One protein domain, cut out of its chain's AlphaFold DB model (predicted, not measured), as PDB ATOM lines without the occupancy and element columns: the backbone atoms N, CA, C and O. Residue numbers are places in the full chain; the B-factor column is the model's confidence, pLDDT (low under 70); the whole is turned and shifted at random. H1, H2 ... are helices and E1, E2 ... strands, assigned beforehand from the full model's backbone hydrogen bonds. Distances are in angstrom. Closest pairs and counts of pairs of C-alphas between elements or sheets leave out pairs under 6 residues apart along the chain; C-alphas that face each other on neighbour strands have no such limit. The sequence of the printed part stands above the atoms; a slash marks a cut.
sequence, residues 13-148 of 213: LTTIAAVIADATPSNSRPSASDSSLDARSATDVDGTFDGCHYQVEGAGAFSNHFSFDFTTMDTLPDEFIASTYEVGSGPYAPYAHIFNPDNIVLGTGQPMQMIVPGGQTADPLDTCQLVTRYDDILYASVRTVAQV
ATOM      1  N   LEU A  13     104.541 148.897  88.007       24.73
ATOM      2  CA  LEU A  13     104.896 147.882  86.999       24.73
ATOM      3  C   LEU A  13     104.460 148.368  85.608       24.73
ATOM      4  O   LEU A  13     103.307 148.767  85.453       24.73
ATOM      5  N   THR A  14     105.321 148.277  84.594       28.73
ATOM      6  CA  THR A  14     104.961 148.631  83.210       28.73
ATOM      7  C   THR A  14     105.156 147.420  82.298       28.73
ATOM      8  O   THR A  14     106.285 147.020  82.023       28.73
ATOM      9  N   THR A  15     104.073 146.842  81.785       26.98
ATOM     10  CA  THR A  15     104.139 145.903  80.661       26.98
ATOM     11  C   THR A  15     104.020 146.720  79.373       26.98
ATOM     12  O   THR A  15     102.979 147.292  79.062       26.98
ATOM     13  N   ILE A  16     105.107 146.828  78.617       29.89
ATOM     14  CA  ILE A  16     105.113 147.367  77.255       29.89
ATOM     15  C   ILE A  16     105.015 146.148  76.322       29.89
ATOM     16  O   ILE A  16     105.784 145.201  76.431       29.89
ATOM     17  N   ALA A  17     104.094 146.120  75.368       26.52
ATOM     18  CA  ALA A  17     104.239 145.254  74.200       26.52
ATOM     19  C   ALA A  17     104.526 146.183  73.024       26.52
ATOM     20  O   ALA A  17     103.609 146.827  72.541       26.52
ATOM     21  N   ALA A  18     105.802 146.337  72.637       25.78
ATOM     22  CA  ALA A  18     106.183 147.170  71.497       25.78
ATOM     23  C   ALA A  18     105.855 146.464  70.175       25.78
ATOM     24  O   ALA A  18     104.716 146.447  69.787       25.78
ATOM     25  N   VAL A  19     106.773 145.795  69.508       25.66
ATOM     26  CA  VAL A  19     106.769 145.398  68.096       25.66
ATOM     27  C   VAL A  19     107.087 146.622  67.267       25.66
ATOM     28  O   VAL A  19     106.371 147.606  67.247       25.66
ATOM     29  N   ILE A  20     108.230 146.553  66.614       26.50
ATOM     30  CA  ILE A  20     108.829 147.641  65.866       26.50
ATOM     31  C   ILE A  20     108.944 147.077  64.447       26.50
ATOM     32  O   ILE A  20     109.595 146.057  64.228       26.50
ATOM     33  N   ALA A  21     108.220 147.660  63.494       25.17
ATOM     34  CA  ALA A  21     108.280 147.233  62.099       25.17
ATOM     35  C   ALA A  21     109.299 148.066  61.307       25.17
ATOM     36  O   ALA A  21     109.595 149.213  61.640       25.17
ATOM     37  N   ASP A  22     109.833 147.413  60.279       24.98
ATOM     38  CA  ASP A  22     110.942 147.790  59.404       24.98
ATOM     39  C   ASP A  22     110.812 149.189  58.772       24.98
ATOM     40  O   ASP A  22     109.808 149.518  58.137       24.98
ATOM     41  N   ALA A  23     111.866 149.997  58.902       23.75
ATOM     42  CA  ALA A  23     112.015 151.255  58.185       23.75
ATOM     43  C   ALA A  23     112.866 151.021  56.929       23.75
ATOM     44  O   ALA A  23     114.070 151.280  56.913       23.75
ATOM     45  N   THR A  24     112.225 150.593  55.841       25.77
ATOM     46  CA  THR A  24     112.750 150.815  54.488       25.77
ATOM     47  C   THR A  24     111.832 151.780  53.733       25.77
ATOM     48  O   THR A  24     110.636 151.520  53.595       25.77
ATOM     49  N   PRO A  25     112.347 152.912  53.206       27.61
ATOM     50  CA  PRO A  25     111.569 153.798  52.357       27.61
ATOM     51  C   PRO A  25     111.468 153.161  50.967       27.61
ATOM     52  O   PRO A  25     112.226 153.463  50.049       27.61
ATOM     53  N   SER A  26     110.519 152.249  50.808       26.67
ATOM     54  CA  SER A  26     109.973 151.884  49.506       26.67
ATOM     55  C   SER A  26     108.453 151.916  49.622       26.67
ATOM     56  O   SER A  26     107.906 151.579  50.666       26.67
ATOM     57  N   ASN A  27     107.758 152.368  48.578       27.27
ATOM     58  CA  ASN A  27     106.294 152.536  48.513       27.27
ATOM     59  C   ASN A  27     105.490 151.211  48.608       27.27
ATOM     60  O   ASN A  27     104.419 151.076  48.014       27.27
ATOM     61  N   SER A  28     105.979 150.224  49.350       27.44
ATOM     62  CA  SER A  28     105.385 148.908  49.542       27.44
ATOM     63  C   SER A  28     105.184 148.646  51.034       27.44
ATOM     64  O   SER A  28     106.081 148.218  51.750       27.44
ATOM     65  N   ARG A  29     103.950 148.914  51.467       30.22
ATOM     66  CA  ARG A  29     103.329 148.507  52.734       30.22
ATOM     67  C   ARG A  29     103.655 147.036  53.069       30.22
ATOM     68  O   ARG A  29     103.320 146.178  52.247       30.22
ATOM     69  N   PRO A  30     104.218 146.710  54.248       30.98
ATOM     70  CA  PRO A  30     104.368 145.324  54.676       30.98
ATOM     71  C   PRO A  30     102.992 144.669  54.844       30.98
ATOM     72  O   PRO A  30     102.071 145.241  55.429       30.98
ATOM     73  N   SER A  31     102.842 143.477  54.272       34.34
ATOM     74  CA  SER A  31     101.628 142.668  54.322       34.34
ATOM     75  C   SER A  31     101.785 141.554  55.354       34.34
ATOM     76  O   SER A  31     102.722 140.769  55.260       34.34
ATOM     77  N   ALA A  32     100.760 141.425  56.197       33.75
ATOM     78  CA  ALA A  32     100.441 140.312  57.093       33.75
ATOM     79  C   ALA A  32     101.253 140.195  58.399       33.75
ATOM     80  O   ALA A  32     102.477 140.194  58.425       33.75
ATOM     81  N   SER A  33     100.480 140.054  59.479       36.06
ATOM     82  CA  SER A  33     100.847 139.732  60.858       36.06
ATOM     83  C   SER A  33     101.942 138.665  60.962       36.06
ATOM     84  O   SER A  33     101.717 137.506  60.594       36.06
ATOM     85  N   ASP A  34     103.095 139.031  61.522       41.19
ATOM     86  CA  ASP A  34     104.089 138.054  61.952       41.19
ATOM     87  C   ASP A  34     103.628 137.389  63.259       41.19
ATOM     88  O   ASP A  34     103.818 137.900  64.361       41.19
ATOM     89  N   SER A  35     103.034 136.202  63.117       35.28
ATOM     90  CA  SER A  35     102.597 135.330  64.219       35.28
ATOM     91  C   SER A  35     103.699 134.968  65.236       35.28
ATOM     92  O   SER A  35     103.407 134.391  66.285       35.28
ATOM     93  N   SER A  36     104.972 135.275  64.946       41.69
ATOM     94  CA  SER A  36     106.091 135.056  65.865       41.69
ATOM     95  C   SER A  36     106.109 136.037  67.047       41.69
ATOM     96  O   SER A  36     106.650 135.701  68.105       41.69
ATOM     97  N   LEU A  37     105.496 137.214  66.891       39.53
ATOM     98  CA  LEU A  37     105.422 138.259  67.915       39.53
ATOM     99  C   LEU A  37     104.255 138.021  68.879       39.53
ATOM    100  O   LEU A  37     104.438 138.115  70.094       39.53
ATOM    101  N   ASP A  38     103.109 137.574  68.357       37.19
ATOM    102  CA  ASP A  38     101.949 137.148  69.154       37.19
ATOM    103  C   ASP A  38     102.321 136.016  70.130       37.19
ATOM    104  O   ASP A  38     101.918 136.008  71.295       37.19
ATOM    105  N   ALA A  39     103.174 135.081  69.692       36.47
ATOM    106  CA  ALA A  39     103.681 133.995  70.530       36.47
ATOM    107  C   ALA A  39     104.640 134.461  71.648       36.47
ATOM    108  O   ALA A  39     104.781 133.761  72.649       36.47
ATOM    109  N   ARG A  40     105.303 135.619  71.491       43.41
ATOM    110  CA  ARG A  40     106.223 136.209  72.490       43.41
ATOM    111  C   ARG A  40     105.481 137.035  73.535       43.41
ATOM    112  O   ARG A  40     105.852 136.992  74.704       43.41
ATOM    113  N   SER A  41     104.414 137.720  73.121       44.44
ATOM    114  CA  SER A  41     103.488 138.418  74.021       44.44
ATOM    115  C   SER A  41     102.822 137.442  75.008       44.44
ATOM    116  O   SER A  41     102.746 137.703  76.203       44.44
ATOM    117  N   ALA A  42     102.464 136.237  74.547       39.50
ATOM    118  CA  ALA A  42     101.770 135.220  75.347       39.50
ATOM    119  C   ALA A  42     102.569 134.609  76.524       39.50
ATOM    120  O   ALA A  42     102.007 133.829  77.295       39.50
ATOM    121  N   THR A  43     103.869 134.905  76.658       44.88
ATOM    122  CA  THR A  43     104.712 134.408  77.767       44.88
ATOM    123  C   THR A  43     104.938 135.418  78.886       44.88
ATOM    124  O   THR A  43     105.585 135.072  79.877       44.88
ATOM    125  N   ASP A  44     104.433 136.645  78.752       51.28
ATOM    126  CA  ASP A  44     104.580 137.638  79.804       51.28
ATOM    127  C   ASP A  44     103.572 137.369  80.928       51.28
ATOM    128  O   ASP A  44     102.358 137.345  80.719       51.28
ATOM    129  N   VAL A  45     104.079 137.109  82.132       53.84
ATOM    130  CA  VAL A  45     103.239 137.022  83.326       53.84
ATOM    131  C   VAL A  45     102.889 138.444  83.752       53.84
ATOM    132  O   VAL A  45     103.555 139.032  84.612       53.84
ATOM    133  N   ASP A  46     101.854 138.998  83.117       59.88
ATOM    134  CA  ASP A  46     101.118 140.156  83.624       59.88
ATOM    135  C   ASP A  46     100.830 139.878  85.106       59.88
ATOM    136  O   ASP A  46     100.176 138.891  85.455       59.88
ATOM    137  N   GLY A  47     101.446 140.671  85.989       66.38
ATOM    138  CA  GLY A  47     101.460 140.406  87.426       66.38
ATOM    139  C   GLY A  47     100.057 140.154  87.987       66.38
ATOM    140  O   GLY A  47      99.064 140.703  87.512       66.38
ATOM    141  N   THR A  48      99.939 139.338  89.031       80.38
ATOM    142  CA  THR A  48      98.628 139.002  89.604       80.38
ATOM    143  C   THR A  48      98.166 140.080  90.578       80.38
ATOM    144  O   THR A  48      98.876 140.379  91.538       80.38
ATOM    145  N   PHE A  49      96.965 140.628  90.383       80.12
ATOM    146  CA  PHE A  49      96.382 141.591  91.322       80.12
ATOM    147  C   PHE A  49      95.787 140.885  92.552       80.12
ATOM    148  O   PHE A  49      94.883 140.060  92.421       80.12
ATOM    149  N   ASP A  50      96.268 141.222  93.753       81.31
ATOM    150  CA  ASP A  50      95.840 140.605  95.023       81.31
ATOM    151  C   ASP A  50      94.697 141.353  95.743       81.31
ATOM    152  O   ASP A  50      94.277 140.964  96.834       81.31
ATOM    153  N   GLY A  51      94.183 142.427  95.134       78.31
ATOM    154  CA  GLY A  51      93.201 143.336  95.733       78.31
ATOM    155  C   GLY A  51      93.799 144.640  96.273       78.31
ATOM    156  O   GLY A  51      93.044 145.554  96.598       78.31
ATOM    157  N   CYS A  52      95.127 144.752  96.360       79.75
ATOM    158  CA  CYS A  52      95.847 145.962  96.773       79.75
ATOM    159  C   CYS A  52      97.031 146.287  95.851       79.75
ATOM    160  O   CYS A  52      97.259 147.458  95.553       79.75
ATOM    161  N   HIS A  53      97.770 145.272  95.404       75.88
ATOM    162  CA  HIS A  53      98.964 145.413  94.578       75.88
ATOM    163  C   HIS A  53      98.979 144.384  93.439       75.88
ATOM    164  O   HIS A  53      98.384 143.308  93.526       75.88
ATOM    165  N   TYR A  54      99.706 144.713  92.378       76.69
ATOM    166  CA  TYR A  54     100.146 143.806  91.329       76.69
ATOM    167  C   TYR A  54     101.407 143.085  91.789       76.69
ATOM    168  O   TYR A  54     102.459 143.694  91.980       76.69
ATOM    169  N   GLN A  55     101.287 141.781  91.991       79.62
ATOM    170  CA  GLN A  55     102.379 140.913  92.403       79.62
ATOM    171  C   GLN A  55     103.088 140.365  91.173       79.62
ATOM    172  O   GLN A  55     102.471 139.727  90.319       79.62
ATOM    173  N   VAL A  56     104.396 140.575  91.103       77.06
ATOM    174  CA  VAL A  56     105.236 140.086  90.015       77.06
ATOM    175  C   VAL A  56     106.294 139.173  90.584       77.06
ATOM    176  O   VAL A  56     107.134 139.587  91.390       77.06
ATOM    177  N   GLU A  57     106.261 137.921  90.143       75.06
ATOM    178  CA  GLU A  57     107.226 136.920  90.572       75.06
ATOM    179  C   GLU A  57     108.661 137.406  90.306       75.06
ATOM    180  O   GLU A  57     108.998 137.858  89.214       75.06
ATOM    181  N   GLY A  58     109.498 137.367  91.346       74.38
ATOM    182  CA  GLY A  58     110.896 137.797  91.288       74.38
ATOM    183  C   GLY A  58     111.140 139.313  91.309       74.38
ATOM    184  O   GLY A  58     112.267 139.708  91.592       74.38
ATOM    185  N   ALA A  59     110.127 140.155  91.074       77.25
ATOM    186  CA  ALA A  59     110.279 141.617  91.055       77.25
ATOM    187  C   ALA A  59     109.630 142.325  92.258       77.25
ATOM    188  O   ALA A  59     110.153 143.336  92.722       77.25
ATOM    189  N   GLY A  60     108.535 141.784  92.806       76.56
ATOM    190  CA  GLY A  60     107.869 142.316  94.000       76.56
ATOM    191  C   GLY A  60     106.451 142.829  93.745       76.56
ATOM    192  O   GLY A  60     105.783 142.399  92.807       76.56
ATOM    193  N   ALA A  61     105.982 143.714  94.627       76.94
ATOM    194  CA  ALA A  61     104.624 144.252  94.622       76.94
ATOM    195  C   ALA A  61     104.598 145.692  94.091       76.94
ATOM    196  O   ALA A  61     105.354 146.543  94.566       76.94
ATOM    197  N   PHE A  62     103.684 145.970  93.165       77.19
ATOM    198  CA  PHE A  62     103.519 147.263  92.504       77.19
ATOM    199  C   PHE A  62     102.088 147.771  92.662       77.19
ATOM    200  O   PHE A  62     101.141 146.997  92.721       77.19
ATOM    201  N   SER A  63     101.888 149.074  92.752       73.62
ATOM    202  CA  SER A  63     100.564 149.659  92.980       73.62
ATOM    203  C   SER A  63      99.756 149.931  91.741       73.62
ATOM    204  O   SER A  63      98.532 149.931  91.793       73.62
ATOM    205  N   ASN A  64     100.446 150.245  90.654       76.25
ATOM    206  CA  ASN A  64      99.806 150.459  89.382       76.25
ATOM    207  C   ASN A  64     100.451 149.547  88.354       76.25
ATOM    208  O   ASN A  64     101.549 149.011  88.544       76.25
ATOM    209  N   HIS A  65      99.697 149.368  87.289       78.38
ATOM    210  CA  HIS A  65     100.010 148.493  86.193       78.38
ATOM    211  C   HIS A  65      99.483 149.152  84.936       78.38
ATOM    212  O   HIS A  65      98.311 149.533  84.885       78.38
ATOM    213  N   PHE A  66     100.352 149.264  83.945       79.00
ATOM    214  CA  PHE A  66      99.973 149.655  82.601       79.00
ATOM    215  C   PHE A  66     100.361 148.525  81.659       79.00
ATOM    216  O   PHE A  66     101.488 148.038  81.729       79.00
ATOM    217  N   SER A  67      99.419 148.117  80.814       80.62
ATOM    218  CA  SER A  67      99.621 147.106  79.782       80.62
ATOM    219  C   SER A  67      98.959 147.598  78.507       80.62
ATOM    220  O   SER A  67      97.783 147.974  78.515       80.62
ATOM    221  N   PHE A  68      99.740 147.653  77.433       80.50
ATOM    222  CA  PHE A  68      99.302 148.182  76.149       80.50
ATOM    223  C   PHE A  68      99.556 147.155  75.058       80.50
ATOM    224  O   PHE A  68     100.693 146.741  74.845       80.50
ATOM    225  N   ASP A  69      98.495 146.799  74.339       81.56
ATOM    226  CA  ASP A  69      98.590 146.094  73.068       81.56
ATOM    227  C   ASP A  69      98.424 147.109  71.935       81.56
ATOM    228  O   ASP A  69      97.303 147.444  71.536       81.56
ATOM    229  N   PHE A  70      99.547 147.607  71.409       82.38
ATOM    230  CA  PHE A  70      99.527 148.604  70.339       82.38
ATOM    231  C   PHE A  70      98.894 148.092  69.045       82.38
ATOM    232  O   PHE A  70      98.437 148.906  68.246       82.38
ATOM    233  N   THR A  71      98.768 146.772  68.856       81.31
ATOM    234  CA  THR A  71      98.054 146.220  67.698       81.31
ATOM    235  C   THR A  71      96.560 146.518  67.739       81.31
ATOM    236  O   THR A  71      95.885 146.471  66.713       81.31
ATOM    237  N   THR A  72      96.023 146.887  68.900       82.75
ATOM    238  CA  THR A  72      94.612 147.248  69.069       82.75
ATOM    239  C   THR A  72      94.368 148.756  69.046       82.75
ATOM    240  O   THR A  72      93.219 149.186  69.136       82.75
ATOM    241  N   MET A  73      95.420 149.567  68.887       85.00
ATOM    242  CA  MET A  73      95.383 151.017  69.092       85.00
ATOM    243  C   MET A  73      95.636 151.782  67.790       85.00
ATOM    244  O   MET A  73      96.425 151.373  66.942       85.00
ATOM    245  N   ASP A  74      94.962 152.917  67.629       93.31
ATOM    246  CA  ASP A  74      95.185 153.894  66.551       93.31
ATOM    247  C   ASP A  74      95.589 155.281  67.083       93.31
ATOM    248  O   ASP A  74      95.916 156.180  66.313       93.31
ATOM    249  N   THR A  75      95.597 155.435  68.406       92.50
ATOM    250  CA  THR A  75      95.924 156.661  69.127       92.50
ATOM    251  C   THR A  75      96.874 156.314  70.265       92.50
ATOM    252  O   THR A  75      96.721 155.270  70.903       92.50
ATOM    253  N   LEU A  76      97.861 157.176  70.512       90.62
ATOM    254  CA  LEU A  76      98.798 156.990  71.615       90.62
ATOM    255  C   LEU A  76      98.047 157.019  72.965       90.62
ATOM    256  O   LEU A  76      97.259 157.944  73.171       90.62
ATOM    257  N   PRO A  77      98.285 156.060  73.882       89.00
ATOM    258  CA  PRO A  77      97.692 156.081  75.219       89.00
ATOM    259  C   PRO A  77      98.056 157.342  76.013       89.00
ATOM    260  O   PRO A  77      99.173 157.851  75.901       89.00
ATOM    261  N   ASP A  78      97.132 157.811  76.856       91.56
ATOM    262  CA  ASP A  78      97.279 159.049  77.637       91.56
ATOM    263  C   ASP A  78      98.476 159.009  78.605       91.56
ATOM    264  O   ASP A  78      99.035 160.053  78.963       91.56
ATOM    265  N   GLU A  79      98.884 157.805  79.011       87.56
ATOM    266  CA  GLU A  79     100.023 157.525  79.884       87.56
ATOM    267  C   GLU A  79     101.373 157.870  79.247       87.56
ATOM    268  O   GLU A  79     102.378 157.959  79.959       87.56
ATOM    269  N   PHE A  80     101.409 158.092  77.931       89.38
ATOM    270  CA  PHE A  80     102.616 158.435  77.197       89.38
ATOM    271  C   PHE A  80     102.565 159.831  76.568       89.38
ATOM    272  O   PHE A  80     101.515 160.408  76.284       89.38
ATOM    273  N   ILE A  81     103.754 160.375  76.326       90.12
ATOM    274  CA  ILE A  81     103.983 161.613  75.590       90.12
ATOM    275  C   ILE A  81     104.996 161.319  74.484       90.12
ATOM    276  O   ILE A  81     106.087 160.810  74.744       90.12
ATOM    277  N   ALA A  82     104.648 161.675  73.247       92.44
ATOM    278  CA  ALA A  82     105.612 161.774  72.160       92.44
ATOM    279  C   ALA A  82     106.499 163.004  72.399       92.44
ATOM    280  O   ALA A  82     106.006 164.135  72.437       92.44
ATOM    281  N   SER A  83     107.791 162.778  72.614       90.19
ATOM    282  CA  SER A  83     108.749 163.846  72.894       90.19
ATOM    283  C   SER A  83     108.954 164.732  71.666       90.19
ATOM    284  O   SER A  83     108.952 164.246  70.538       90.19
ATOM    285  N   THR A  84     109.167 166.027  71.903       95.88
ATOM    286  CA  THR A  84     109.599 167.011  70.893       95.88
ATOM    287  C   THR A  84     110.971 167.595  71.227       95.88
ATOM    288  O   THR A  84     111.308 168.693  70.783       95.88
ATOM    289  N   TYR A  85     111.715 166.942  72.123       91.12
ATOM    290  CA  TYR A  85     112.994 167.446  72.606       91.12
ATOM    291  C   TYR A  85     114.082 167.297  71.533       91.12
ATOM    292  O   TYR A  85     114.105 166.319  70.784       91.12
ATOM    293  N   GLU A  86     114.979 168.280  71.462       93.44
ATOM    294  CA  GLU A  86     116.149 168.265  70.586       93.44
ATOM    295  C   GLU A  86     117.401 168.046  71.434       93.44
ATOM    296  O   GLU A  86     117.633 168.745  72.424       93.44
ATOM    297  N   VAL A  87     118.212 167.077  71.026       88.31
ATOM    298  CA  VAL A  87     119.491 166.750  71.646       88.31
ATOM    299  C   VAL A  87     120.601 167.262  70.736       88.31
ATOM    300  O   VAL A  87     120.712 166.869  69.573       88.31
ATOM    301  N   GLY A  88     121.441 168.146  71.270       90.06
ATOM    302  CA  GLY A  88     122.586 168.676  70.536       90.06
ATOM    303  C   GLY A  88     123.666 167.621  70.280       90.06
ATOM    304  O   GLY A  88     123.784 166.632  71.001       90.06
ATOM    305  N   SER A  89     124.508 167.870  69.277       90.31
ATOM    306  CA  SER A  89     125.701 167.057  69.022       90.31
ATOM    307  C   SER A  89     126.662 167.082  70.220       90.31
ATOM    308  O   SER A  89     126.859 168.128  70.845       90.31
ATOM    309  N   GLY A  90     127.343 165.969  70.479       83.94
ATOM    310  CA  GLY A  90     128.332 165.812  71.541       83.94
ATOM    311  C   GLY A  90     129.581 165.037  71.099       83.94
ATOM    312  O   GLY A  90     129.655 164.532  69.980       83.94
ATOM    313  N   PRO A  91     130.583 164.896  71.986       80.94
ATOM    314  CA  PRO A  91     131.857 164.242  71.664       80.94
ATOM    315  C   PRO A  91     131.722 162.760  71.273       80.94
ATOM    316  O   PRO A  91     132.598 162.237  70.586       80.94
ATOM    317  N   TYR A  92     130.634 162.099  71.686       76.44
ATOM    318  CA  TYR A  92     130.337 160.692  71.388       76.44
ATOM    319  C   TYR A  92     129.098 160.503  70.493       76.44
ATOM    320  O   TYR A  92     128.813 159.388  70.071       76.44
ATOM    321  N   ALA A  93     128.398 161.595  70.170       82.06
ATOM    322  CA  ALA A  93     127.214 161.632  69.316       82.06
ATOM    323  C   ALA A  93     127.377 162.804  68.330       82.06
ATOM    324  O   ALA A  93     126.977 163.925  68.636       82.06
ATOM    325  N   PRO A  94     128.041 162.594  67.181       85.12
ATOM    326  CA  PRO A  94     128.523 163.689  66.336       85.12
ATOM    327  C   PRO A  94     127.415 164.489  65.641       85.12
ATOM    328  O   PRO A  94     127.689 165.588  65.171       85.12
ATOM    329  N   TYR A  95     126.200 163.947  65.581       88.00
ATOM    330  CA  TYR A  95     125.033 164.575  64.975       88.00
ATOM    331  C   TYR A  95     124.040 164.984  66.062       88.00
ATOM    332  O   TYR A  95     123.795 164.218  67.000       88.00
ATOM    333  N   ALA A  96     123.468 166.179  65.932       93.56
ATOM    334  CA  ALA A  96     122.283 166.542  66.701       93.56
ATOM    335  C   ALA A  96     121.087 165.702  66.225       93.56
ATOM    336  O   ALA A  96     121.057 165.251  65.079       93.56
ATOM    337  N   HIS A  97     120.087 165.502  67.076       91.69
ATOM    338  CA  HIS A  97     118.852 164.829  66.682       91.69
ATOM    339  C   HIS A  97     117.630 165.441  67.356       91.69
ATOM    340  O   HIS A  97     117.718 166.023  68.437       91.69
ATOM    341  N   ILE A  98     116.484 165.296  66.703       94.88
ATOM    342  CA  ILE A  98     115.190 165.760  67.189       94.88
ATOM    343  C   ILE A  98     114.226 164.582  67.287       94.88
ATOM    344  O   ILE A  98     114.184 163.716  66.408       94.88
ATOM    345  N   PHE A  99     113.442 164.545  68.360       94.81
ATOM    346  CA  PHE A  99     112.325 163.617  68.474       94.81
ATOM    347  C   PHE A  99     111.108 164.227  67.785       94.81
ATOM    348  O   PHE A  99     110.579 165.243  68.227       94.81
ATOM    349  N   ASN A 100     110.686 163.633  66.674       93.19
ATOM    350  CA  ASN A 100     109.532 164.093  65.919       93.19
ATOM    351  C   ASN A 100     108.332 163.174  66.211       93.19
ATOM    352  O   ASN A 100     108.409 161.978  65.918       93.19
ATOM    353  N   PRO A 101     107.220 163.686  66.771       94.94
ATOM    354  CA  PRO A 101     106.025 162.882  67.019       94.94
ATOM    355  C   PRO A 101     105.461 162.195  65.771       94.94
ATOM    356  O   PRO A 101     104.902 161.109  65.895       94.94
ATOM    357  N   ASP A 102     105.654 162.769  64.579       94.81
ATOM    358  CA  ASP A 102     105.188 162.181  63.314       94.81
ATOM    359  C   ASP A 102     105.889 160.848  62.984       94.81
ATOM    360  O   ASP A 102     105.389 160.053  62.189       94.81
ATOM    361  N   ASN A 103     107.030 160.571  63.624       89.12
ATOM    362  CA  ASN A 103     107.751 159.306  63.511       89.12
ATOM    363  C   ASN A 103     107.210 158.208  64.451       89.12
ATOM    364  O   ASN A 103     107.776 157.115  64.493       89.12
ATOM    365  N   ILE A 104     106.132 158.473  65.201       90.25
ATOM    366  CA  ILE A 104     105.410 157.484  66.014       90.25
ATOM    367  C   ILE A 104     104.071 157.195  65.337       90.25
ATOM    368  O   ILE A 104     103.151 158.010  65.362       90.25
ATOM    369  N   VAL A 105     103.953 156.015  64.731       86.69
ATOM    370  CA  VAL A 105     102.779 155.637  63.937       86.69
ATOM    371  C   VAL A 105     102.043 154.492  64.614       86.69
ATOM    372  O   VAL A 105     102.593 153.407  64.795       86.69
ATOM    373  N   LEU A 106     100.774 154.723  64.947       87.94
ATOM    374  CA  LEU A 106      99.848 153.695  65.412       87.94
ATOM    375  C   LEU A 106      98.824 153.378  64.322       87.94
ATOM    376  O   LEU A 106      98.476 154.226  63.497       87.94
ATOM    377  N   GLY A 107      98.332 152.145  64.319       83.75
ATOM    378  CA  GLY A 107      97.286 151.719  63.406       83.75
ATOM    379  C   GLY A 107      96.720 150.374  63.823       83.75
ATOM    380  O   GLY A 107      97.457 149.407  63.978       83.75
ATOM    381  N   THR A 108      95.397 150.290  63.950       83.69
ATOM    382  CA  THR A 108      94.730 149.052  64.359       83.69
ATOM    383  C   THR A 108      95.095 147.879  63.447       83.69
ATOM    384  O   THR A 108      95.104 147.979  62.218       83.69
ATOM    385  N   GLY A 109      95.366 146.739  64.070       77.50
ATOM    386  CA  GLY A 109      95.863 145.518  63.457       77.50
ATOM    387  C   GLY A 109      97.358 145.542  63.156       77.50
ATOM    388  O   GLY A 109      97.835 144.605  62.518       77.50
ATOM    389  N   GLN A 110      98.088 146.592  63.544       77.56
ATOM    390  CA  GLN A 110      99.519 146.750  63.310       77.56
ATOM    391  C   GLN A 110     100.233 147.198  64.584       77.56
ATOM    392  O   GLN A 110      99.684 147.955  65.377       77.56
ATOM    393  N   PRO A 111     101.479 146.769  64.772       76.88
ATOM    394  CA  PRO A 111     102.282 147.247  65.881       76.88
ATOM    395  C   PRO A 111     102.606 148.743  65.781       76.88
ATOM    396  O   PRO A 111     102.653 149.297  64.678       76.88
ATOM    397  N   MET A 112     102.883 149.387  66.920       86.38
ATOM    398  CA  MET A 112     103.347 150.779  66.933       86.38
ATOM    399  C   MET A 112     104.721 150.881  66.266       86.38
ATOM    400  O   MET A 112     105.675 150.220  66.661       86.38
ATOM    401  N   GLN A 113     104.854 151.764  65.287       83.38
ATOM    402  CA  GLN A 113     106.120 151.993  64.600       83.38
ATOM    403  C   GLN A 113     106.810 153.227  65.168       83.38
ATOM    404  O   GLN A 113     106.196 154.280  65.316       83.38
ATOM    405  N   MET A 114     108.099 153.078  65.455       86.56
ATOM    406  CA  MET A 114     109.012 154.146  65.847       86.56
ATOM    407  C   MET A 114     110.061 154.274  64.746       86.56
ATOM    408  O   MET A 114     110.893 153.380  64.571       86.56
ATOM    409  N   ILE A 115     109.958 155.333  63.947       83.56
ATOM    410  CA  ILE A 115     110.646 155.455  62.663       83.56
ATOM    411  C   ILE A 115     111.856 156.379  62.794       83.56
ATOM    412  O   ILE A 115     111.759 157.515  63.247       83.56
ATOM    413  N   VAL A 116     113.005 155.908  62.316       85.81
ATOM    414  CA  VAL A 116     114.151 156.768  62.012       85.81
ATOM    415  C   VAL A 116     114.280 156.815  60.492       85.81
ATOM    416  O   VAL A 116     114.583 155.780  59.888       85.81
ATOM    417  N   PRO A 117     114.030 157.964  59.838       85.81
ATOM    418  CA  PRO A 117     114.192 158.077  58.397       85.81
ATOM    419  C   PRO A 117     115.614 157.696  57.959       85.81
ATOM    420  O   PRO A 117     116.606 158.125  58.549       85.81
ATOM    421  N   GLY A 118     115.728 156.874  56.918       82.81
ATOM    422  CA  GLY A 118     117.023 156.493  56.354       82.81
ATOM    423  C   GLY A 118     117.650 157.608  55.510       82.81
ATOM    424  O   GLY A 118     116.953 158.463  54.967       82.81
ATOM    425  N   GLY A 119     118.977 157.570  55.347       82.44
ATOM    426  CA  GLY A 119     119.697 158.445  54.406       82.44
ATOM    427  C   GLY A 119     119.843 159.905  54.844       82.44
ATOM    428  O   GLY A 119     120.172 160.756  54.022       82.44
ATOM    429  N   GLN A 120     119.609 160.199  56.119       88.31
ATOM    430  CA  GLN A 120     119.787 161.531  56.681       88.31
ATOM    431  C   GLN A 120     121.275 161.906  56.740       88.31
ATOM    432  O   GLN A 120     122.114 161.097  57.135       88.31
ATOM    433  N   THR A 121     121.612 163.130  56.332       86.69
ATOM    434  CA  THR A 121     123.007 163.616  56.277       86.69
ATOM    435  C   THR A 121     123.190 165.019  56.852       86.69
ATOM    436  O   THR A 121     124.269 165.595  56.710       86.69
ATOM    437  N   ALA A 122     122.141 165.609  57.422       90.31
ATOM    438  CA  ALA A 122     122.146 166.971  57.936       90.31
ATOM    439  C   ALA A 122     121.497 167.008  59.318       90.31
ATOM    440  O   ALA A 122     120.500 166.329  59.541       90.31
ATOM    441  N   ASP A 123     122.071 167.815  60.205       91.88
ATOM    442  CA  ASP A 123     121.538 168.036  61.544       91.88
ATOM    443  C   ASP A 123     120.296 168.952  61.530       91.88
ATOM    444  O   ASP A 123     120.248 169.892  60.724       91.88
ATOM    445  N   PRO A 124     119.357 168.755  62.478       94.31
ATOM    446  CA  PRO A 124     119.260 167.591  63.366       94.31
ATOM    447  C   PRO A 124     118.712 166.361  62.619       94.31
ATOM    448  O   PRO A 124     117.837 166.490  61.768       94.31
ATOM    449  N   LEU A 125     119.193 165.165  62.968       91.94
ATOM    450  CA  LEU A 125     118.612 163.909  62.492       91.94
ATOM    451  C   LEU A 125     117.212 163.713  63.101       91.94
ATOM    452  O   LEU A 125     117.042 163.756  64.319       91.94
ATOM    453  N   ASP A 126     116.214 163.459  62.265       92.06
ATOM    454  CA  ASP A 126     114.870 163.058  62.657       92.06
ATOM    455  C   ASP A 126     114.883 161.664  63.292       92.06
ATOM    456  O   ASP A 126     115.385 160.687  62.726       92.06
ATOM    457  N   THR A 127     114.291 161.577  64.478       92.56
ATOM    458  CA  THR A 127     114.127 160.354  65.268       92.56
ATOM    459  C   THR A 127     112.773 160.387  65.986       92.56
ATOM    460  O   THR A 127     111.898 161.187  65.648       92.56
ATOM    461  N   CYS A 128     112.572 159.534  66.987       91.31
ATOM    462  CA  CYS A 128     111.375 159.515  67.821       91.31
ATOM    463  C   CYS A 128     111.709 159.058  69.241       91.31
ATOM    464  O   CYS A 128     112.601 158.235  69.443       91.31
ATOM    465  N   GLN A 129     110.942 159.543  70.213       93.62
ATOM    466  CA  GLN A 129     111.022 159.111  71.602       93.62
ATOM    467  C   GLN A 129     109.633 159.163  72.224       93.62
ATOM    468  O   GLN A 129     108.889 160.131  72.046       93.62
ATOM    469  N   LEU A 130     109.320 158.121  72.986       91.69
ATOM    470  CA  LEU A 130     108.149 158.066  73.837       91.69
ATOM    471  C   LEU A 130     108.600 158.142  75.293       91.69
ATOM    472  O   LEU A 130     109.503 157.409  75.691       91.69
ATOM    473  N   VAL A 131     107.978 159.017  76.076       89.31
ATOM    474  CA  VAL A 131     108.226 159.137  77.518       89.31
ATOM    475  C   VAL A 131     106.935 158.910  78.285       89.31
ATOM    476  O   VAL A 131     105.843 159.156  77.770       89.31
ATOM    477  N   THR A 132     107.036 158.441  79.525       85.12
ATOM    478  CA  THR A 132     105.878 158.387  80.419       85.12
ATOM    479  C   THR A 132     105.407 159.800  80.741       85.12
ATOM    480  O   THR A 132     106.205 160.721  80.898       85.12
ATOM    481  N   ARG A 133     104.093 159.980  80.892       87.00
ATOM    482  CA  ARG A 133     103.515 161.223  81.424       87.00
ATOM    483  C   ARG A 133     103.872 161.447  82.900       87.00
ATOM    484  O   ARG A 133     103.743 162.560  83.402       87.00
ATOM    485  N   TYR A 134     104.295 160.386  83.575       82.25
ATOM    486  CA  TYR A 134     104.702 160.364  84.973       82.25
ATOM    487  C   TYR A 134     106.215 160.559  85.094       82.25
ATOM    488  O   TYR A 134     106.976 159.924  84.359       82.25
ATOM    489  N   ASP A 135     106.632 161.403  86.034       80.25
ATOM    490  CA  ASP A 135     108.027 161.710  86.372       80.25
ATOM    491  C   ASP A 135     108.422 161.212  87.779       80.25
ATOM    492  O   ASP A 135     109.552 161.404  88.228       80.25
ATOM    493  N   ASP A 136     107.510 160.518  88.464       75.31
ATOM    494  CA  ASP A 136     107.636 160.028  89.836       75.31
ATOM    495  C   ASP A 136     107.762 158.492  89.926       75.31
ATOM    496  O   ASP A 136     107.307 157.856  90.880       75.31
ATOM    497  N   ILE A 137     108.436 157.873  88.950       76.00
ATOM    498  CA  ILE A 137     108.662 156.420  88.893       76.00
ATOM    499  C   ILE A 137     110.054 156.073  89.442       76.00
ATOM    500  O   ILE A 137     111.057 156.188  88.744       76.00
ATOM    501  N   LEU A 138     110.123 155.597  90.691       73.19
ATOM    502  CA  LEU A 138     111.398 155.221  91.330       73.19
ATOM    503  C   LEU A 138     111.785 153.743  91.136       73.19
ATOM    504  O   LEU A 138     112.961 153.433  90.971       73.19
ATOM    505  N   TYR A 139     110.814 152.827  91.157       73.81
ATOM    506  CA  TYR A 139     111.039 151.411  90.856       73.81
ATOM    507  C   TYR A 139     110.041 150.963  89.804       73.81
ATOM    508  O   TYR A 139     108.847 151.243  89.941       73.81
ATOM    509  N   ALA A 140     110.548 150.237  88.808       73.75
ATOM    510  CA  ALA A 140     109.733 149.597  87.801       73.75
ATOM    511  C   ALA A 140     110.234 148.201  87.453       73.75
ATOM    512  O   ALA A 140     111.432 147.921  87.472       73.75
ATOM    513  N   SER A 141     109.294 147.330  87.108       76.62
ATOM    514  CA  SER A 141     109.579 146.187  86.250       76.62
ATOM    515  C   SER A 141     109.024 146.539  84.876       76.62
ATOM    516  O   SER A 141     107.842 146.840  84.744       76.62
ATOM    517  N   VAL A 142     109.898 146.575  83.874       77.00
ATOM    518  CA  VAL A 142     109.537 146.941  82.505       77.00
ATOM    519  C   VAL A 142     109.779 145.747  81.604       77.00
ATOM    520  O   VAL A 142     110.843 145.130  81.654       77.00
ATOM    521  N   ARG A 143     108.789 145.409  80.783       76.88
ATOM    522  CA  ARG A 143     108.886 144.340  79.781       76.88
ATOM    523  C   ARG A 143     108.460 144.884  78.440       76.88
ATOM    524  O   ARG A 143     107.644 145.790  78.430       76.88
ATOM    525  N   THR A 144     109.067 144.413  77.349       74.81
ATOM    526  CA  THR A 144     108.830 144.955  76.004       74.81
ATOM    527  C   THR A 144     108.824 143.904  74.891       74.81
ATOM    528  O   THR A 144     109.784 143.161  74.689       74.81
ATOM    529  N   VAL A 145     107.720 143.908  74.145       74.62
ATOM    530  CA  VAL A 145     107.407 143.253  72.856       74.62
ATOM    531  C   VAL A 145     108.259 143.564  71.611       74.62
ATOM    532  O   VAL A 145     107.675 143.561  70.549       74.62
ATOM    533  N   ALA A 146     109.524 143.990  71.625       74.12
ATOM    534  CA  ALA A 146     110.092 144.748  70.477       74.12
ATOM    535  C   ALA A 146     110.739 143.937  69.314       74.12
ATOM    536  O   ALA A 146     111.290 142.862  69.537       74.12
ATOM    537  N   GLN A 147     110.763 144.500  68.087       74.50
ATOM    538  CA  GLN A 147     111.540 143.979  66.934       74.50
ATOM    539  C   GLN A 147     112.498 145.031  66.348       74.50
ATOM    540  O   GLN A 147     112.105 146.000  65.729       74.50
ATOM    541  N   VAL A 148     113.800 144.831  66.442       73.44
ATOM    542  CA  VAL A 148     114.748 145.881  66.045       73.44
ATOM    543  C   VAL A 148     114.973 145.957  64.530       73.44
ATOM    544  O   VAL A 148     114.919 144.944  63.831       73.44
TER     545      VAL A 148
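This is residues 13 to 148 of the 213 residues of the protein "Concanavalin A-like lectin/glucanase" of Aureobasidium pullulans (UniProt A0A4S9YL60). Little regular structure: loops join a small parallel sheet, E4 E1 E11, and four strand pairs, with hairpin E2 E3 at one end and parallel pair E6 E9 toward the other. Antiparallel pairs E5 E10 and E7 E8 lie between. The 136 printed residues, 50 in named elements and mostly strand, run E1, H1, then E2 to E11. The whole is only just loose, close to compact, radius of gyration of the C-alphas 17.2 A, spanning 53 by 38 by 25 A.

E1, residues 13 to 17, has two parallel neighbours, E4, 64 to 69, with N 15 and O 66 within hydrogen-bond range at 2.8 A, and E11, 140 to 144, with N 16 and O 143 within hydrogen-bond range at 2.7 A. H1, residues 35 to 41, only grazes this sheet, closest C-alphas Ala 17 and Ser 41, 6.9 A; 2 of its 3 O i to N i+4 pairs are within range. Likewise within range are N 54 and O 62, 2.7 A, in hairpin E2, 54 to 56, and E3, 60 to 62; N 81 and O 131, 2.8 A, in E5, 80 to 82, and E10, 130 to 132; N 98 and O 125, 2.9 A, in E6, 97 to 99, and E9, 125 to 127; N 113 and O 105, 2.8 A, in hairpin E7, 104 to 107, and E8, 110 to 114.

E1 begins at C-alpha 13 (104.896, 147.882, 86.999); E11 ends at C-alpha 144 (108.830, 144.955, 76.004). E4 is 16.9 A long.

The printed part has no cut. The farthest C-alphas, Gly 51 and Thr 121, are 53.4 A apart. Links E1 to H1, H1 to E2 and E5 to E6 are long. Residues 13 to 47 have pLDDT under 70.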